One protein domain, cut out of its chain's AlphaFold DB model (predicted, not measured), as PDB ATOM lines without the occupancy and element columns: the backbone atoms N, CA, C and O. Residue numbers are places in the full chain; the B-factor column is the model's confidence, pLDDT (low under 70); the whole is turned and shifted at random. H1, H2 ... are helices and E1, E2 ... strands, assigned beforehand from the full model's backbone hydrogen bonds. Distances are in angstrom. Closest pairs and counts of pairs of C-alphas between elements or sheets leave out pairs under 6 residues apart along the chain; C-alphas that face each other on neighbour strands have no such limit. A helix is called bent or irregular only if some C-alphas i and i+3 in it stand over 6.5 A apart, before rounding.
ATOM      1  N   SER A  18      23.713  -8.697 -40.735       59.66
ATOM      2  CA  SER A  18      22.838  -7.544 -40.990       59.66
ATOM      3  C   SER A  18      21.677  -7.439 -39.995       59.66
ATOM      4  O   SER A  18      21.032  -6.396 -39.913       59.66
ATOM      5  N   GLN A  19      21.412  -8.506 -39.234       64.75
ATOM      6  CA  GLN A  19      20.325  -8.592 -38.261       64.75
ATOM      7  C   GLN A  19      20.825  -9.125 -36.905       64.75
ATOM      8  O   GLN A  19      20.447 -10.218 -36.482       64.75
ATOM      9  N   PRO A  20      21.667  -8.364 -36.184       60.22
ATOM     10  CA  PRO A  20      22.296  -8.793 -34.930       60.22
ATOM     11  C   PRO A  20      21.321  -8.918 -33.745       60.22
ATOM     12  O   PRO A  20      21.749  -9.023 -32.607       60.22
ATOM     13  N   TRP A  21      20.008  -8.840 -33.960       60.31
ATOM     14  CA  TRP A  21      18.987  -9.022 -32.921       60.31
ATOM     15  C   TRP A  21      18.225 -10.343 -33.056       60.31
ATOM     16  O   TRP A  21      17.296 -10.584 -32.284       60.31
ATOM     17  N   PHE A  22      18.596 -11.193 -34.013       68.62
ATOM     18  CA  PHE A  22      18.056 -12.539 -34.150       68.62
ATOM     19  C   PHE A  22      19.155 -13.567 -33.932       68.62
ATOM     20  O   PHE A  22      20.258 -13.436 -34.457       68.62
ATOM     21  N   THR A  23      18.816 -14.625 -33.200       73.44
ATOM     22  CA  THR A  23      19.654 -15.821 -33.121       73.44
ATOM     23  C   THR A  23      18.929 -16.976 -33.776       73.44
ATOM     24  O   THR A  23      17.807 -17.313 -33.393       73.44
ATOM     25  N   THR A  24      19.581 -17.594 -34.754       75.06
ATOM     26  CA  THR A  24      19.171 -18.878 -35.314       75.06
ATOM     27  C   THR A  24      19.953 -19.985 -34.632       75.06
ATOM     28  O   THR A  24      21.182 -19.967 -34.611       75.06
ATOM     29  N   PHE A  25      19.248 -20.971 -34.095       75.94
ATOM     30  CA  PHE A  25      19.863 -22.186 -33.576       75.94
ATOM     31  C   PHE A  25      19.235 -23.402 -34.242       75.94
ATOM     32  O   PHE A  25      18.048 -23.424 -34.572       75.94
ATOM     33  N   GLY A  26      20.076 -24.399 -34.495       80.38
ATOM     34  CA  GLY A  26      19.679 -25.650 -35.114       80.38
ATOM     35  C   GLY A  26      19.744 -26.784 -34.106       80.38
ATOM     36  O   GLY A  26      20.741 -26.919 -33.397       80.38
ATOM     37  N   PHE A  27      18.721 -27.628 -34.088       84.19
ATOM     38  CA  PHE A  27      18.793 -28.934 -33.440       84.19
ATOM     39  C   PHE A  27      18.571 -30.017 -34.482       84.19
ATOM     40  O   PHE A  27      17.828 -29.832 -35.447       84.19
ATOM     41  N   PHE A  28      19.201 -31.165 -34.280       85.31
ATOM     42  CA  PHE A  28      18.881 -32.344 -35.064       85.31
ATOM     43  C   PHE A  28      17.637 -32.994 -34.460       85.31
ATOM     44  O   PHE A  28      17.681 -33.387 -33.295       85.31
ATOM     45  N   ASP A  29      16.535 -33.068 -35.211       86.38
ATOM     46  CA  ASP A  29      15.302 -33.688 -34.721       86.38
ATOM     47  C   ASP A  29      15.291 -35.184 -35.085       86.38
ATOM     48  O   ASP A  29      15.131 -35.522 -36.266       86.38
ATOM     49  N   PRO A  30      15.464 -36.092 -34.102       87.81
ATOM     50  CA  PRO A  30      15.467 -37.529 -34.345       87.81
ATOM     51  C   PRO A  30      14.056 -38.108 -34.541       87.81
ATOM     52  O   PRO A  30      13.937 -39.286 -34.868       87.81
ATOM     53  N   THR A  31      12.996 -37.330 -34.302       89.81
ATOM     54  CA  THR A  31      11.602 -37.799 -34.369       89.81
ATOM     55  C   THR A  31      11.024 -37.769 -35.786       89.81
ATOM     56  O   THR A  31      10.021 -38.428 -36.059       89.81
ATOM     57  N   VAL A  32      11.668 -37.047 -36.710       86.00
ATOM     58  CA  VAL A  32      11.287 -36.995 -38.128       86.00
ATOM     59  C   VAL A  32      12.046 -38.075 -38.902       86.00
ATOM     60  O   VAL A  32      13.224 -38.301 -38.638       86.00
ATOM     61  N   VAL A  33      11.405 -38.730 -39.877       86.75
ATOM     62  CA  VAL A  33      12.048 -39.736 -40.746       86.75
ATOM     63  C   VAL A  33      12.063 -39.237 -42.201       86.75
ATOM     64  O   VAL A  33      10.990 -39.039 -42.771       86.75
ATOM     65  N   PRO A  34      13.242 -39.046 -42.826       86.31
ATOM     66  CA  PRO A  34      14.571 -39.177 -42.234       86.31
ATOM     67  C   PRO A  34      14.869 -38.043 -41.230       86.31
ATOM     68  O   PRO A  34      14.345 -36.933 -41.394       86.31
ATOM     69  N   PRO A  35      15.727 -38.297 -40.224       87.31
ATOM     70  CA  PRO A  35      16.169 -37.263 -39.299       87.31
ATOM     71  C   PRO A  35      16.777 -36.092 -40.058       87.31
ATOM     72  O   PRO A  35      17.575 -36.274 -40.982       87.31
ATOM     73  N   ARG A  36      16.382 -34.878 -39.683       89.19
ATOM     74  CA  ARG A  36      16.793 -33.660 -40.382       89.19
ATOM     75  C   ARG A  36      17.059 -32.523 -39.398       89.19
ATOM     76  O   ARG A  36      16.430 -32.479 -38.338       89.19
ATOM     77  N   PRO A  37      17.964 -31.589 -39.734       89.56
ATOM     78  CA  PRO A  37      18.139 -30.380 -38.944       89.56
ATOM     79  C   PRO A  37      16.858 -29.540 -38.982       89.56
ATOM     80  O   PRO A  37      16.271 -29.327 -40.046       89.56
ATOM     81  N   GLN A  38      16.435 -29.055 -37.820       87.62
ATOM     82  CA  GLN A  38      15.408 -28.030 -37.691       87.62
ATOM     83  C   GLN A  38      16.037 -26.753 -37.168       87.62
ATOM     84  O   GLN A  38      16.807 -26.780 -36.207       87.62
ATOM     85  N   TYR A  39      15.689 -25.643 -37.805       85.06
ATOM     86  CA  TYR A  39      16.169 -24.322 -37.444       85.06
ATOM     87  C   TYR A  39      15.050 -23.551 -36.772       85.06
ATOM     88  O   TYR A  39      13.945 -23.440 -37.307       85.06
ATOM     89  N   TYR A  40      15.366 -22.996 -35.617       79.81
ATOM     90  CA  TYR A  40      14.497 -22.112 -34.870       79.81
ATOM     91  C   TYR A  40      15.145 -20.739 -34.829       79.81
ATOM     92  O   TYR A  40      16.373 -20.615 -34.818       79.81
ATOM     93  N   TRP A  41      14.314 -19.707 -34.822       78.75
ATOM     94  CA  TRP A  41      14.758 -18.336 -34.656       78.75
ATOM     95  C   TRP A  41      14.164 -17.778 -33.368       78.75
ATOM     96  O   TRP A  41      12.996 -18.001 -33.050       78.75
ATOM     97  N   LEU A  42      14.994 -17.060 -32.625       74.38
ATOM     98  CA  LEU A  42      14.608 -16.347 -31.421       74.38
ATOM     99  C   LEU A  42      14.816 -14.847 -31.668       74.38
ATOM    100  O   LEU A  42      15.923 -14.452 -32.049       74.38
ATOM    101  N   PRO A  43      13.793 -13.999 -31.444       65.69
ATOM    102  CA  PRO A  43      14.011 -12.571 -31.269       65.69
ATOM    103  C   PRO A  43      14.809 -12.350 -29.979       65.69
ATOM    104  O   PRO A  43      14.309 -12.588 -28.882       65.69
ATOM    105  N   GLY A  44      16.063 -11.927 -30.120       63.75
ATOM    106  CA  GLY A  44      17.027 -11.789 -29.034       63.75
ATOM    107  C   GLY A  44      18.243 -12.699 -29.197       63.75
ATOM    108  O   GLY A  44      18.495 -13.271 -30.260       63.75
ATOM    109  N   HIS A  45      19.018 -12.813 -28.121       66.12
ATOM    110  CA  HIS A  45      20.217 -13.635 -28.105       66.12
ATOM    111  C   HIS A  45      20.116 -14.804 -27.139       66.12
ATOM    112  O   HIS A  45      19.599 -14.662 -26.031       66.12
ATOM    113  N   THR A  46      20.651 -15.953 -27.546       62.38
ATOM    114  CA  THR A  46      20.858 -17.072 -26.630       62.38
ATOM    115  C   THR A  46      21.971 -16.732 -25.638       62.38
ATOM    116  O   THR A  46      22.936 -16.027 -25.958       62.38
ATOM    117  N   PHE A  47      21.846 -17.230 -24.411       53.69
ATOM    118  CA  PHE A  47      22.878 -17.080 -23.388       53.69
ATOM    119  C   PHE A  47      24.232 -17.600 -23.910       53.69
ATOM    120  O   PHE A  47      24.284 -18.648 -24.551       53.69
ATOM    121  N   GLY A  48      25.310 -16.841 -23.683       57.56
ATOM    122  CA  GLY A  48      26.656 -17.155 -24.184       57.56
ATOM    123  C   GLY A  48      26.989 -16.630 -25.589       57.56
ATOM    124  O   GLY A  48      28.138 -16.718 -26.006       57.56
ATOM    125  N   HIS A  49      26.038 -16.042 -26.326       61.12
ATOM    126  CA  HIS A  49      26.355 -15.405 -27.608       61.12
ATOM    127  C   HIS A  49      27.127 -14.088 -27.395       61.12
ATOM    128  O   HIS A  49      26.706 -13.237 -26.615       61.12
ATOM    129  N   ALA A  50      28.232 -13.872 -28.119       58.22
ATOM    130  CA  ALA A  50      29.067 -12.672 -27.952       58.22
ATOM    131  C   ALA A  50      28.288 -11.361 -28.195       58.22
ATOM    132  O   ALA A  50      28.499 -10.363 -27.510       58.22
ATOM    133  N   ALA A  51      27.318 -11.369 -29.118       57.56
ATOM    134  CA  ALA A  51      26.467 -10.203 -29.372       57.56
ATOM    135  C   ALA A  51      25.349  -9.990 -28.323       57.56
ATOM    136  O   ALA A  51      24.747  -8.913 -28.297       57.56
ATOM    137  N   SER A  52      25.102 -10.949 -27.413       59.28
ATOM    138  CA  SER A  52      24.190 -10.769 -26.264       59.28
ATOM    139  C   SER A  52      24.580  -9.562 -25.428       59.28
ATOM    140  O   SER A  52      23.713  -8.797 -25.013       59.28
ATOM    141  N   VAL A  53      25.889  -9.371 -25.261       59.88
ATOM    142  CA  VAL A  53      26.493  -8.264 -24.525       59.88
ATOM    143  C   VAL A  53      26.072  -6.925 -25.133       59.88
ATOM    144  O   VAL A  53      25.475  -6.088 -24.469       59.88
ATOM    145  N   VAL A  54      26.258  -6.755 -26.443       61.41
ATOM    146  CA  VAL A  54      25.950  -5.495 -27.142       61.41
ATOM    147  C   VAL A  54      24.451  -5.162 -27.115       61.41
ATOM    148  O   VAL A  54      24.078  -3.990 -27.053       61.41
ATOM    149  N   ASN A  55      23.571  -6.169 -27.120       59.53
ATOM    150  CA  ASN A  55      22.128  -5.940 -26.991       59.53
ATOM    151  C   ASN A  55      21.692  -5.625 -25.551       59.53
ATOM    152  O   ASN A  55      20.799  -4.792 -25.380       59.53
ATOM    153  N   PHE A  56      22.317  -6.229 -24.535       61.38
ATOM    154  CA  PHE A  56      22.086  -5.887 -23.124       61.38
ATOM    155  C   PHE A  56      22.474  -4.426 -22.834       61.38
ATOM    156  O   PHE A  56      21.739  -3.689 -22.174       61.38
ATOM    157  N   ASN A  57      23.545  -3.963 -23.478       70.94
ATOM    158  CA  ASN A  57      24.079  -2.611 -23.342       70.94
ATOM    159  C   ASN A  57      23.119  -1.497 -23.799       70.94
ATOM    160  O   ASN A  57      23.367  -0.330 -23.516       70.94
ATOM    161  N   ARG A  58      22.005  -1.800 -24.487       73.69
ATOM    162  CA  ARG A  58      21.037  -0.775 -24.926       73.69
ATOM    163  C   ARG A  58      20.386  -0.033 -23.759       73.69
ATOM    164  O   ARG A  58      20.097   1.154 -23.891       73.69
ATOM    165  N   PHE A  59      20.136  -0.725 -22.648       78.62
ATOM    166  CA  PHE A  59      19.548  -0.103 -21.462       78.62
ATOM    167  C   PHE A  59      20.580   0.734 -20.698       78.62
ATOM    168  O   PHE A  59      20.294   1.887 -20.378       78.62
ATOM    169  N   GLY A  60      21.788   0.197 -20.492       83.06
ATOM    170  CA  GLY A  60      22.907   0.944 -19.908       83.06
ATOM    171  C   GLY A  60      23.210   2.220 -20.690       83.06
ATOM    172  O   GLY A  60      23.260   3.306 -20.118       83.06
ATOM    173  N   GLU A  61      23.244   2.116 -22.019       84.56
ATOM    174  CA  GLU A  61      23.411   3.253 -22.922       84.56
ATOM    175  C   GLU A  61      22.318   4.314 -22.738       84.56
ATOM    176  O   GLU A  61      22.623   5.503 -22.655       84.56
ATOM    177  N   LEU A  62      21.044   3.913 -22.666       85.94
ATOM    178  CA  LEU A  62      19.939   4.851 -22.463       85.94
ATOM    179  C   LEU A  62      20.080   5.593 -21.130       85.94
ATOM    180  O   LEU A  62      19.902   6.810 -21.092       85.94
ATOM    181  N   LEU A  63      20.415   4.876 -20.054       88.44
ATOM    182  CA  LEU A  63      20.628   5.468 -18.735       88.44
ATOM    183  C   LEU A  63      21.802   6.448 -18.740       88.44
ATOM    184  O   LEU A  63      21.674   7.554 -18.220       88.44
ATOM    185  N   VAL A  64      22.911   6.079 -19.378       89.25
ATOM    186  CA  VAL A  64      24.097   6.928 -19.523       89.25
ATOM    187  C   VAL A  64      23.786   8.190 -20.325       89.25
ATOM    188  O   VAL A  64      24.146   9.296 -19.917       89.25
ATOM    189  N   ILE A  65      23.083   8.063 -21.454       88.19
ATOM    190  CA  ILE A  65      22.649   9.215 -22.252       88.19
ATOM    191  C   ILE A  65      21.722  10.111 -21.424       88.19
ATOM    192  O   ILE A  65      21.920  11.325 -21.403       88.19
ATOM    193  N   ALA A  66      20.745   9.539 -20.718       88.88
ATOM    194  CA  ALA A  66      19.806  10.294 -19.895       88.88
ATOM    195  C   ALA A  66      20.514  11.027 -18.745       88.88
ATOM    196  O   ALA A  66      20.287  12.218 -18.552       88.88
ATOM    197  N   ALA A  67      21.413  10.364 -18.023       90.06
ATOM    198  CA  ALA A  67      22.173  10.965 -16.932       90.06
ATOM    199  C   ALA A  67      23.091  12.102 -17.416       90.06
ATOM    200  O   ALA A  67      23.117  13.177 -16.807       90.06
ATOM    201  N   ARG A  68      23.781  11.919 -18.551       87.88
ATOM    202  CA  ARG A  68      24.590  12.978 -19.180       87.88
ATOM    203  C   ARG A  68      23.726  14.149 -19.650       87.88
ATOM    204  O   ARG A  68      24.084  15.300 -19.420       87.88
ATOM    205  N   ALA A  69      22.585  13.875 -20.280       84.62
ATOM    206  CA  ALA A  69      21.722  14.905 -20.857       84.62
ATOM    207  C   ALA A  69      20.911  15.689 -19.813       84.62
ATOM    208  O   ALA A  69      20.741  16.897 -19.967       84.62
ATOM    209  N   LEU A  70      20.400  15.019 -18.778       87.50
ATOM    210  CA  LEU A  70      19.487  15.607 -17.790       87.50
ATOM    211  C   LEU A  70      20.212  16.162 -16.564       87.50
ATOM    212  O   LEU A  70      19.732  17.118 -15.961       87.50
ATOM    213  N   ALA A  71      21.343  15.565 -16.186       85.62
ATOM    214  CA  ALA A  71      22.031  15.873 -14.936       85.62
ATOM    215  C   ALA A  71      23.525  16.194 -15.111       85.62
ATOM    216  O   ALA A  71      24.207  16.429 -14.117       85.62
ATOM    217  N   ALA A  72      24.040  16.221 -16.351       84.50
ATOM    218  CA  ALA A  72      25.450  16.489 -16.659       84.50
ATOM    219  C   ALA A  72      26.435  15.607 -15.863       84.50
ATOM    220  O   ALA A  72      27.543  16.031 -15.537       84.50
ATOM    221  N   VAL A  73      26.027  14.374 -15.546       86.75
ATOM    222  CA  VAL A  73      26.863  13.415 -14.816       86.75
ATOM    223  C   VAL A  73      27.890  12.820 -15.785       86.75
ATOM    224  O   VAL A  73      27.474  12.360 -16.847       86.75
ATOM    225  N   PRO A  74      29.198  12.773 -15.454       85.81
ATOM    226  CA  PRO A  74      30.245  12.130 -16.261       85.81
ATOM    227  C   PRO A  74      30.145  10.601 -16.237       85.81
ATOM    228  O   PRO A  74      31.124   9.928 -15.969       85.81
ATOM    229  N   VAL A  75      28.967  10.033 -16.467       88.06
ATOM    230  CA  VAL A  75      28.775   8.583 -16.432       88.06
ATOM    231  C   VAL A  75      29.006   7.976 -17.809       88.06
ATOM    232  O   VAL A  75      28.636   8.562 -18.828       88.06
ATOM    233  N   GLU A  76      29.572   6.780 -17.823       87.44
ATOM    234  CA  GLU A  76      29.633   5.896 -18.982       87.44
ATOM    235  C   GLU A  76      29.281   4.474 -18.544       87.44
ATOM    236  O   GLU A  76      29.092   4.208 -17.356       87.44
ATOM    237  N   HIS A  77      29.150   3.559 -19.494       84.88
ATOM    238  CA  HIS A  77      28.968   2.143 -19.203       84.88
ATOM    239  C   HIS A  77      29.942   1.321 -20.031       84.88
ATOM    240  O   HIS A  77      30.247   1.657 -21.177       84.88
ATOM    241  N   TYR A  78      30.429   0.238 -19.444       78.94
ATOM    242  CA  TYR A  78      31.178  -0.774 -20.158       78.94
ATOM    243  C   TYR A  78      30.535  -2.113 -19.856       78.94
ATOM    244  O   TYR A  78      30.686  -2.666 -18.774       78.94
ATOM    245  N   VAL A  79      29.796  -2.622 -20.839       76.88
ATOM    246  CA  VAL A  79      29.017  -3.848 -20.676       76.88
ATOM    247  C   VAL A  79      27.965  -3.687 -19.568       76.88
ATOM    248  O   VAL A  79      27.022  -2.916 -19.739       76.88
TER     249      VAL A  79
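What this domain is: This is residues 18 to 79 of the 290 residues of an uncharacterized protein of Chrysochromulina tobinii (UniProt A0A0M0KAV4). A long thin rod is made of two slender halves set end to end: a two-stranded hairpin of E1 and E2 makes one half, and the helix H1, with the short strand E3 folded back beside it, makes the other. The loop of the hairpin, residues 30 to 35, sticks out at one end of the rod, and the turn from H1 to E3 lies at the other end, with no single core between the halves. The printed part has 62 residues, with one named helix and three named strands in the order E1, E2, H1, E3. The sheet has the order E1 - E2 and is antiparallel, E3 pairs with no named strand, and the class is mixed, helices and strands. The whole is extended, with a radius of gyration of the C-alphas of 18.7 A and spans of 63 by 18 by 16 A.

Where its parts are: E1 is residues 22 to 29, Phe 22 to Asp 29, and measures 21.3 A from first to last C-alpha. It begins with C-alpha 22 at (18.056, -12.539, -34.150) and ends with C-alpha 29 at (15.302, -33.688, -34.721), with y falling from end to end. E2 is residues 36 to 43, Arg 36 to Pro 43, 23.1 A long, and its y rises again to C-alpha 43 at (14.011, -12.571, -31.269). H1 is residues 50 to 71, Ala 50 to Ala 71, and is 32.2 A long from C-alpha 50 at (29.067, -12.672, -27.952) to C-alpha 71 at (22.031, 15.873, -14.936). H1 has a kink of 34 degrees near residue 59, and it is irregular, but only just: C-alphas 56 and 59 are 6.53 A apart. E3 is the three residues 76 to 78, Glu 76 to Tyr 78, 6.9 A long, and ends with C-alpha 78 at (31.178, -0.774, -20.158).

How they stand to each other: E1 and E2 form a hairpin of antiparallel neighbour strands, with 154 degrees between their N-to-C directions. C-alphas that face each other run from 22 and 43, 5.0 A apart, to 29 and 36, 5.9 A apart. Among the backbone pairs within hydrogen-bond range across the two strands are N 25 and O 40 at 3.0 A and N 40 and O 25 at 2.9 A. Residues 30 to 35, the link between the two strands, stand free. E1 is apart from H1. E3 is apart from both E1 and E2. H1 and E3 have 7 pairs of C-alphas within 8 A; the closest C-alphas are those of Val 64 and Glu 76, 5.7 A apart, and the two centres are 7.6 A apart. In H1, 14 of 18 pairs of O i and N i+4 are within hydrogen-bond range.

The domain as a whole: The two C-alphas farthest apart are those of Val 33 and Ala 72, 62.6 A, while the first and last printed C-alphas, those of Ser 18 and Val 79, are 21.6 A apart. The printed part runs from residue 18 to residue 79 with no cut, within a full chain of 290 residues. The link from H1 to E3, 4 residues, is tight. The links from E1 to E2 and from E2 to H1, 6 residues each, are short, and no link is long. The mean pLDDT of the printed part is 76.9. Confidence is low, with pLDDT under 70, in 19 of the printed residues: residues 18 to 22, of which 22 belongs to E1, and residues 43 to 56, of which 43 belongs to E2 and 50 to 56 belong to H1.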